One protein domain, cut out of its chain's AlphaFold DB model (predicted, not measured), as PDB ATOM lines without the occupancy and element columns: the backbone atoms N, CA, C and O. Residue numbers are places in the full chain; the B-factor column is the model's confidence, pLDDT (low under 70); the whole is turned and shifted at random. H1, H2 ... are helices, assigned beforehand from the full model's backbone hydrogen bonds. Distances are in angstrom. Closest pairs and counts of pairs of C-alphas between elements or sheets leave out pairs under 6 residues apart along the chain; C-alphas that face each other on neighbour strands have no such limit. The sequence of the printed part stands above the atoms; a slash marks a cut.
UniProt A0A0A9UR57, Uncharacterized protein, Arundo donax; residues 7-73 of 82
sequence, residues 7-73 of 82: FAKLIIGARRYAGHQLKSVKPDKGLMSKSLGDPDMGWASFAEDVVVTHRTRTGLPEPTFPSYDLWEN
ATOM      1  N   PHE A   7       4.118  24.945  28.906       70.69
ATOM      2  CA  PHE A   7       4.448  26.151  28.148       70.69
ATOM      3  C   PHE A   7       3.863  26.149  26.727       70.69
ATOM      4  O   PHE A   7       3.258  27.129  26.308       70.69
ATOM      5  N   ALA A   8       3.968  25.034  25.998       71.31
ATOM      6  CA  ALA A   8       3.409  24.942  24.650       71.31
ATOM      7  C   ALA A   8       1.879  25.085  24.672       71.31
ATOM      8  O   ALA A   8       1.313  25.746  23.806       71.31
ATOM      9  N   LYS A   9       1.224  24.520  25.692       74.44
ATOM     10  CA  LYS A   9      -0.226  24.616  25.887       74.44
ATOM     11  C   LYS A   9      -0.670  26.057  26.132       74.44
ATOM     12  O   LYS A   9      -1.539  26.531  25.414       74.44
ATOM     13  N   LEU A  10      -0.006  26.775  27.045       73.94
ATOM     14  CA  LEU A  10      -0.293  28.189  27.335       73.94
ATOM     15  C   LEU A  10      -0.199  29.072  26.086       73.94
ATOM     16  O   LEU A  10      -1.059  29.919  25.842       73.94
ATOM     17  N   ILE A  11       0.831  28.850  25.270       72.75
ATOM     18  CA  ILE A  11       1.026  29.597  24.029       72.75
ATOM     19  C   ILE A  11      -0.068  29.270  23.002       72.75
ATOM     20  O   ILE A  11      -0.565  30.176  22.332       72.75
ATOM     21  N   ILE A  12      -0.492  28.007  22.890       73.50
ATOM     22  CA  ILE A  12      -1.615  27.618  22.022       73.50
ATOM     23  C   ILE A  12      -2.915  28.295  22.486       73.50
ATOM     24  O   ILE A  12      -3.612  28.892  21.660       73.50
ATOM     25  N   GLY A  13      -3.215  28.271  23.788       74.62
ATOM     26  CA  GLY A  13      -4.433  28.867  24.335       74.62
ATOM     27  C   GLY A  13      -4.518  30.377  24.135       74.62
ATOM     28  O   GLY A  13      -5.538  30.871  23.653       74.62
ATOM     29  N   ALA A  14      -3.435  31.113  24.407       76.19
ATOM     30  CA  ALA A  14      -3.389  32.566  24.219       76.19
ATOM     31  C   ALA A  14      -3.743  32.989  22.778       76.19
ATOM     32  O   ALA A  14      -4.419  33.993  22.558       76.19
ATOM     33  N   ARG A  15      -3.339  32.195  21.780       71.00
ATOM     34  CA  ARG A  15      -3.628  32.474  20.364       71.00
ATOM     35  C   ARG A  15      -5.078  32.196  20.001       71.00
ATOM     36  O   ARG A  15      -5.677  32.991  19.279       71.00
ATOM     37  N   ARG A  16      -5.651  31.102  20.515       72.44
ATOM     38  CA  ARG A  16      -7.084  30.818  20.341       72.44
ATOM     39  C   ARG A  16      -7.936  31.939  20.930       72.44
ATOM     40  O   ARG A  16      -8.867  32.391  20.273       72.44
ATOM     41  N   TYR A  17      -7.561  32.437  22.109       71.88
ATOM     42  CA  TYR A  17      -8.229  33.576  22.741       71.88
ATOM     43  C   TYR A  17      -8.155  34.855  21.888       71.88
ATOM     44  O   TYR A  17      -9.150  35.554  21.739       71.88
ATOM     45  N   ALA A  18      -7.012  35.128  21.251       71.19
ATOM     46  CA  ALA A  18      -6.804  36.305  20.401       71.19
ATOM     47  C   ALA A  18      -7.485  36.243  19.008       71.19
ATOM     48  O   ALA A  18      -7.163  37.050  18.138       71.19
ATOM     49  N   GLY A  19      -8.409  35.301  18.766       63.38
ATOM     50  CA  GLY A  19      -9.197  35.221  17.524       63.38
ATOM     51  C   GLY A  19      -8.687  34.222  16.480       63.38
ATOM     52  O   GLY A  19      -9.202  34.169  15.363       63.38
ATOM     53  N   HIS A  20      -7.704  33.386  16.819       60.19
ATOM     54  CA  HIS A  20      -7.212  32.334  15.929       60.19
ATOM     55  C   HIS A  20      -8.103  31.079  16.048       60.19
ATOM     56  O   HIS A  20      -7.831  30.181  16.840       60.19
ATOM     57  N   GLN A  21      -9.201  31.023  15.285       55.72
ATOM     58  CA  GLN A  21     -10.285  30.054  15.530       55.72
ATOM     59  C   GLN A  21     -10.047  28.615  15.039       55.72
ATOM     60  O   GLN A  21     -10.753  27.710  15.469       55.72
ATOM     61  N   LEU A  22      -9.076  28.368  14.151       50.59
ATOM     62  CA  LEU A  22      -9.002  27.089  13.416       50.59
ATOM     63  C   LEU A  22      -7.652  26.361  13.494       50.59
ATOM     64  O   LEU A  22      -7.490  25.310  12.873       50.59
ATOM     65  N   LYS A  23      -6.651  26.912  14.194       49.47
ATOM     66  CA  LYS A  23      -5.264  26.422  14.104       49.47
ATOM     67  C   LYS A  23      -4.536  26.429  15.446       49.47
ATOM     68  O   LYS A  23      -4.237  27.491  15.992       49.47
ATOM     69  N   SER A  24      -4.198  25.232  15.920       50.72
ATOM     70  CA  SER A  24      -3.294  24.987  17.046       50.72
ATOM     71  C   SER A  24      -1.860  24.973  16.541       50.72
ATOM     72  O   SER A  24      -1.457  24.066  15.816       50.72
ATOM     73  N   VAL A  25      -1.058  25.966  16.919       53.62
ATOM     74  CA  VAL A  25       0.367  25.956  16.576       53.62
ATOM     75  C   VAL A  25       1.108  25.155  17.634       53.62
ATOM     76  O   VAL A  25       1.515  25.697  18.657       53.62
ATOM     77  N   LYS A  26       1.302  23.857  17.391       58.75
ATOM     78  CA  LYS A  26       2.360  23.127  18.095       58.75
ATOM     79  C   LYS A  26       3.691  23.773  17.690       58.75
ATOM     80  O   LYS A  26       3.966  23.818  16.488       58.75
ATOM     81  N   PRO A  27       4.495  24.302  18.633       59.94
ATOM     82  CA  PRO A  27       5.802  24.844  18.290       59.94
ATOM     83  C   PRO A  27       6.607  23.749  17.590       59.94
ATOM     84  O   PRO A  27       6.624  22.602  18.052       59.94
ATOM     85  N   ASP A  28       7.232  24.080  16.457       67.81
ATOM     86  CA  ASP A  28       8.086  23.116  15.774       67.81
ATOM     87  C   ASP A  28       9.310  22.872  16.646       67.81
ATOM     88  O   ASP A  28      10.200  23.711  16.774       67.81
ATOM     89  N   LYS A  29       9.323  21.694  17.258       68.50
ATOM     90  CA  LYS A  29      10.365  21.265  18.181       68.50
ATOM     91  C   LYS A  29      11.724  21.161  17.511       68.50
ATOM     92  O   LYS A  29      12.709  21.441  18.175       68.50
ATOM     93  N   GLY A  30      11.771  20.761  16.241       73.31
ATOM     94  CA  GLY A  30      13.010  20.642  15.480       73.31
ATOM     95  C   GLY A  30      13.582  21.999  15.080       73.31
ATOM     96  O   GLY A  30      14.797  22.144  14.986       73.31
ATOM     97  N   LEU A  31      12.727  23.002  14.868       73.62
ATOM     98  CA  LEU A  31      13.183  24.371  14.627       73.62
ATOM     99  C   LEU A  31      13.625  25.033  15.940       73.62
ATOM    100  O   LEU A  31      14.759  25.483  16.040       73.62
ATOM    101  N   MET A  32      12.793  24.949  16.983       73.31
ATOM    102  CA  MET A  32      13.105  25.456  18.327       73.31
ATOM    103  C   MET A  32      14.365  24.820  18.930       73.31
ATOM    104  O   MET A  32      15.101  25.493  19.640       73.31
ATOM    105  N   SER A  33      14.639  23.536  18.665       78.69
ATOM    106  CA  SER A  33      15.850  22.877  19.171       78.69
ATOM    107  C   SER A  33      17.136  23.437  18.571       78.69
ATOM    108  O   SER A  33      18.181  23.289  19.191       78.69
ATOM    109  N   LYS A  34      17.078  24.054  17.383       83.00
ATOM    110  CA  LYS A  34      18.244  24.722  16.790       83.00
ATOM    111  C   LYS A  34      18.533  26.014  17.539       83.00
ATOM    112  O   LYS A  34      19.644  26.184  18.010       83.00
ATOM    113  N   SER A  35      17.510  26.845  17.734       82.94
ATOM    114  CA  SER A  35      17.618  28.117  18.454       82.94
ATOM    115  C   SER A  35      18.015  27.910  19.925       82.94
ATOM    116  O   SER A  35      18.819  28.655  20.459       82.94
ATOM    117  N   LEU A  36      17.510  26.853  20.576       81.31
ATOM    118  CA  LEU A  36      17.897  26.482  21.949       81.31
ATOM    119  C   LEU A  36      19.272  25.803  22.052       81.31
ATOM    120  O   LEU A  36      19.820  25.715  23.149       81.31
ATOM    121  N   GLY A  37      19.784  25.251  20.952       85.62
ATOM    122  CA  GLY A  37      21.082  24.579  20.896       85.62
ATOM    123  C   GLY A  37      22.224  25.489  20.446       85.62
ATOM    124  O   GLY A  37      23.365  25.034  20.420       85.62
ATOM    125  N   ASP A  38      21.923  26.732  20.074       88.62
ATOM    126  CA  ASP A  38      22.888  27.718  19.602       88.62
ATOM    127  C   ASP A  38      23.462  28.512  20.794       88.62
ATOM    128  O   ASP A  38      22.724  29.273  21.427       88.62
ATOM    129  N   PRO A  39      24.754  28.337  21.137       90.31
ATOM    130  CA  PRO A  39      25.373  29.034  22.263       90.31
ATOM    131  C   PRO A  39      25.622  30.524  21.990       90.31
ATOM    132  O   PRO A  39      25.799  31.285  22.941       90.31
ATOM    133  N   ASP A  40      25.625  30.942  20.722       93.69
ATOM    134  CA  ASP A  40      25.911  32.314  20.303       93.69
ATOM    135  C   ASP A  40      24.623  33.139  20.122       93.69
ATOM    136  O   ASP A  40      24.660  34.362  19.951       93.69
ATOM    137  N   MET A  41      23.456  32.490  20.190       91.00
ATOM    138  CA  MET A  41      22.167  33.154  20.053       91.00
ATOM    139  C   MET A  41      21.816  33.977  21.301       91.00
ATOM    140  O   MET A  41      21.527  33.459  22.379       91.00
ATOM    141  N   GLY A  42      21.751  35.296  21.127       90.81
ATOM    142  CA  GLY A  42      21.249  36.212  22.150       90.81
ATOM    143  C   GLY A  42      19.724  36.157  22.329       90.81
ATOM    144  O   GLY A  42      18.975  35.808  21.415       90.81
ATOM    145  N   TRP A  43      19.248  36.596  23.501       86.25
ATOM    146  CA  TRP A  43      17.820  36.599  23.864       86.25
ATOM    147  C   TRP A  43      16.919  37.333  22.860       86.25
ATOM    148  O   TRP A  43      15.816  36.873  22.574       86.25
ATOM    149  N   ALA A  44      17.382  38.460  22.311       90.81
ATOM    150  CA  ALA A  44      16.611  39.242  21.345       90.81
ATOM    151  C   ALA A  44      16.333  38.447  20.058       90.81
ATOM    152  O   ALA A  44      15.180  38.346  19.643       90.81
ATOM    153  N   SER A  45      17.368  37.821  19.488       88.56
ATOM    154  CA  SER A  45      17.254  36.984  18.289       88.56
ATOM    155  C   SER A  45      16.379  35.760  18.542       88.56
ATOM    156  O   SER A  45      15.518  35.438  17.728       88.56
ATOM    157  N   PHE A  46      16.537  35.117  19.703       83.69
ATOM    158  CA  PHE A  46      15.686  34.000  20.106       83.69
ATOM    159  C   PHE A  46      14.207  34.404  20.194       83.69
ATOM    160  O   PHE A  46      13.337  33.720  19.654       83.69
ATOM    161  N   ALA A  47      13.903  35.527  20.849       82.38
ATOM    162  CA  ALA A  47      12.534  36.012  20.991       82.38
ATOM    163  C   ALA A  47      11.904  36.355  19.631       82.38
ATOM    164  O   ALA A  47      10.739  36.023  19.391       82.38
ATOM    165  N   GLU A  48      12.667  36.978  18.730       84.44
ATOM    166  CA  GLU A  48      12.222  37.261  17.366       84.44
ATOM    167  C   GLU A  48      11.942  35.974  16.581       84.44
ATOM    168  O   GLU A  48      10.863  35.842  15.999       84.44
ATOM    169  N   ASP A  49      12.846  34.995  16.627       81.06
ATOM    170  CA  ASP A  49      12.694  33.714  15.929       81.06
ATOM    171  C   ASP A  49      11.464  32.935  16.426       81.06
ATOM    172  O   ASP A  49      10.677  32.400  15.634       81.06
ATOM    173  N   VAL A  50      11.198  32.972  17.738       74.69
ATOM    174  CA  VAL A  50       9.955  32.451  18.323       74.69
ATOM    175  C   VAL A  50       8.747  33.175  17.728       74.69
ATOM    176  O   VAL A  50       7.839  32.512  17.221       74.69
ATOM    177  N   VAL A  51       8.716  34.512  17.721       76.38
ATOM    178  CA  VAL A  51       7.591  35.297  17.176       76.38
ATOM    179  C   VAL A  51       7.373  35.029  15.680       76.38
ATOM    180  O   VAL A  51       6.230  34.838  15.249       76.38
ATOM    181  N   VAL A  52       8.439  34.977  14.881       77.31
ATOM    182  CA  VAL A  52       8.389  34.725  13.431       77.31
ATOM    183  C   VAL A  52       7.900  33.312  13.140       77.31
ATOM    184  O   VAL A  52       6.976  33.133  12.340       77.31
ATOM    185  N   THR A  53       8.445  32.314  13.833       72.50
ATOM    186  CA  THR A  53       7.990  30.922  13.740       72.50
ATOM    187  C   THR A  53       6.516  30.818  14.110       72.50
ATOM    188  O   THR A  53       5.753  30.105  13.459       72.50
ATOM    189  N   HIS A  54       6.077  31.590  15.107       68.44
ATOM    190  CA  HIS A  54       4.677  31.650  15.489       68.44
ATOM    191  C   HIS A  54       3.813  32.242  14.375       68.44
ATOM    192  O   HIS A  54       2.776  31.658  14.070       68.44
ATOM    193  N   ARG A  55       4.199  33.360  13.753       66.81
ATOM    194  CA  ARG A  55       3.412  34.017  12.690       66.81
ATOM    195  C   ARG A  55       3.338  33.207  11.398       66.81
ATOM    196  O   ARG A  55       2.278  33.145  10.785       66.81
ATOM    197  N   THR A  56       4.451  32.617  10.980       66.94
ATOM    198  CA  THR A  56       4.583  32.008   9.647       66.94
ATOM    199  C   THR A  56       4.149  30.547   9.604       66.94
ATOM    200  O   THR A  56       3.775  30.054   8.540       66.94
ATOM    201  N   ARG A  57       4.147  29.837  10.743       62.69
ATOM    202  CA  ARG A  57       3.736  28.431  10.798       62.69
ATOM    203  C   ARG A  57       2.376  28.265  11.437       62.69
ATOM    204  O   ARG A  57       2.143  28.580  12.598       62.69
ATOM    205  N   THR A  58       1.482  27.671  10.665       55.41
ATOM    206  CA  THR A  58       0.086  27.491  11.048       55.41
ATOM    207  C   THR A  58      -0.213  26.239  11.872       55.41
ATOM    208  O   THR A  58      -1.377  26.017  12.188       55.41
ATOM    209  N   GLY A  59       0.800  25.448  12.248       55.31
ATOM    210  CA  GLY A  59       0.596  24.146  12.895       55.31
ATOM    211  C   GLY A  59      -0.226  23.179  12.032       55.31
ATOM    212  O   GLY A  59      -0.691  23.530  10.946       55.31
ATOM    213  N   LEU A  60      -0.399  21.944  12.503       50.34
ATOM    214  CA  LEU A  60      -1.402  21.052  11.924       50.34
ATOM    215  C   LEU A  60      -2.782  21.492  12.438       50.34
ATOM    216  O   LEU A  60      -2.904  21.792  13.629       50.34
ATOM    217  N   PRO A  61      -3.818  21.563  11.585       52.19
ATOM    218  CA  PRO A  61      -5.179  21.753  12.067       52.19
ATOM    219  C   PRO A  61      -5.547  20.545  12.931       52.19
ATOM    220  O   PRO A  61      -5.749  19.445  12.422       52.19
ATOM    221  N   GLU A  62      -5.583  20.739  14.247       58.91
ATOM    222  CA  GLU A  62      -6.069  19.728  15.178       58.91
ATOM    223  C   GLU A  62      -7.512  20.065  15.556       58.91
ATOM    224  O   GLU A  62      -7.765  21.184  16.020       58.91
ATOM    225  N   PRO A  63      -8.463  19.136  15.353       60.72
ATOM    226  CA  PRO A  63      -9.829  19.332  15.802       60.72
ATOM    227  C   PRO A  63      -9.849  19.537  17.318       60.72
ATOM    228  O   PRO A  63      -9.178  18.835  18.075       60.72
ATOM    229  N   THR A  64     -10.620  20.521  17.767       61.59
ATOM    230  CA  THR A  64     -10.777  20.823  19.190       61.59
ATOM    231  C   THR A  64     -11.911  19.994  19.773       61.59
ATOM    232  O   THR A  64     -13.017  20.018  19.233       61.59
ATOM    233  N   PHE A  65     -11.680  19.329  20.904       64.31
ATOM    234  CA  PHE A  65     -12.715  18.570  21.608       64.31
ATOM    235  C   PHE A  65     -13.080  19.237  22.943       64.31
ATOM    236  O   PHE A  65     -12.234  19.920  23.528       64.31
ATOM    237  N   PRO A  66     -14.306  19.033  23.465       63.53
ATOM    238  CA  PRO A  66     -14.728  19.595  24.753       63.53
ATOM    239  C   PRO A  66     -13.851  19.186  25.946       63.53
ATOM    240  O   PRO A  66     -13.813  19.897  26.941       63.53
ATOM    241  N   SER A  67     -13.143  18.058  25.847       68.31
ATOM    242  CA  SER A  67     -12.267  17.507  26.889       68.31
ATOM    243  C   SER A  67     -10.807  17.975  26.813       68.31
ATOM    244  O   SER A  67      -9.973  17.475  27.568       68.31
ATOM    245  N   TYR A  68     -10.462  18.883  25.893       72.38
ATOM    246  CA  TYR A  68      -9.098  19.415  25.806       72.38
ATOM    247  C   TYR A  68      -8.747  20.280  27.017       72.38
ATOM    248  O   TYR A  68      -9.609  20.898  27.636       72.38
ATOM    249  N   ASP A  69      -7.449  20.331  27.318       74.31
ATOM    250  CA  ASP A  69      -6.906  21.141  28.404       74.31
ATOM    251  C   ASP A  69      -7.303  22.615  28.240       74.31
ATOM    252  O   ASP A  69      -7.107  23.198  27.173       74.31
ATOM    253  N   LEU A  70      -7.831  23.221  29.306       73.69
ATOM    254  CA  LEU A  70      -8.303  24.608  29.319       73.69
ATOM    255  C   LEU A  70      -7.188  25.589  28.934       73.69
ATOM    256  O   LEU A  70      -7.440  26.587  28.263       73.69
ATOM    257  N   TRP A  71      -5.946  25.283  29.312       74.19
ATOM    258  CA  TRP A  71      -4.787  26.111  28.978       74.19
ATOM    259  C   TRP A  71      -4.453  26.101  27.492       74.19
ATOM    260  O   TRP A  71      -3.912  27.076  26.988       74.19
ATOM    261  N   GLU A  72      -4.780  25.016  26.794       73.25
ATOM    262  CA  GLU A  72      -4.622  24.885  25.347       73.25
ATOM    263  C   GLU A  72      -5.876  25.365  24.598       73.25
ATOM    264  O   GLU A  72      -5.789  25.858  23.472       73.25
ATOM    265  N   ASN A  73      -7.049  25.240  25.222       72.56
ATOM    266  CA  ASN A  73      -8.348  25.564  24.649       72.56
ATOM    267  C   ASN A  73      -9.210  26.444  25.574       72.56
ATOM    268  O   ASN A  73     -10.226  25.973  26.085       72.56
TER     269      ASN A  73
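What this domain is: This is residues 7 to 73 of the 82 residues of an uncharacterized protein of Arundo donax (UniProt A0A0A9UR57). A loose rod: towards one end H2 and H3 run side by side in opposite ways as a helical hairpin, the single helix H1 sits away from them along the rod, and the unnamed last stretch, residues 57 to 73, runs on past H1 and loops back, making the other end around Pro 66. Residues 18 to 28, with no named element, link H1 to H2, while residues 39 to 44, around the turn between H2 and H3, stick out at the tip opposite the loop around Pro 66. The printed part has 67 residues with three named helices, H1, H2 and H3 in that order along the chain, and no named strand; its class is all helix. It is only just loose, close to compact, with a radius of gyration of the C-alphas of 13.1 A, and the C-alphas span 43 by 19 by 18 A.

How they stand to each other: H1, residues 7 to 17, touches no helix. It is apart from H2, residues 29 to 37, and from H3, residues 43 to 56. H2 and H3 only just touch, with 3 pairs of C-alphas within 8 A; the closest C-alphas are those of Ser 35 and Phe 46, 6.4 A apart. H3 touches H2 with residues 46 to 50 alone. The two run opposite ways at a shallow tilt of 12 degrees, with their centres 11.5 A apart, and form a helical hairpin. In H1 and H3 every O i to N i+4 pair of the backbone is within hydrogen-bond range; in H2 it is 3 of 5.

Where its parts are: H1 begins at Phe 7, with its C-alpha at (4.448, 26.151, 28.148), ends at Tyr 17, and is 15.7 A long from first to last C-alpha. H2 runs from Lys 29, C-alpha at (10.365, 21.265, 18.181), to Gly 37, over 11.5 A. H3, the longest helix with 14 residues, runs from Trp 43 to Thr 56 over 20.0 A and ends with C-alpha 56 at (4.583, 32.008, 9.647).

The domain as a whole: The outline is a rod, and its two C-alphas farthest apart, those of Asp 40 and Pro 66, are 42.8 A apart. The first and last printed C-alphas, of Phe 7 and Asn 73, are 13.3 A apart. The printed part has no cut. The link from H1 to H2, 11 residues, is long, and that from H2 to H3, 5 residues, is tight. Residues 57 to 73 hold no named element, and their C-alphas lie 8 to 21 A from the mean of the C-alphas. The mean pLDDT of the printed part is 71.5; it is under 70 in residues 19 to 29, of which 29 belongs to H2, and in residues 54 to 67, of which 54 to 56 belong to H3.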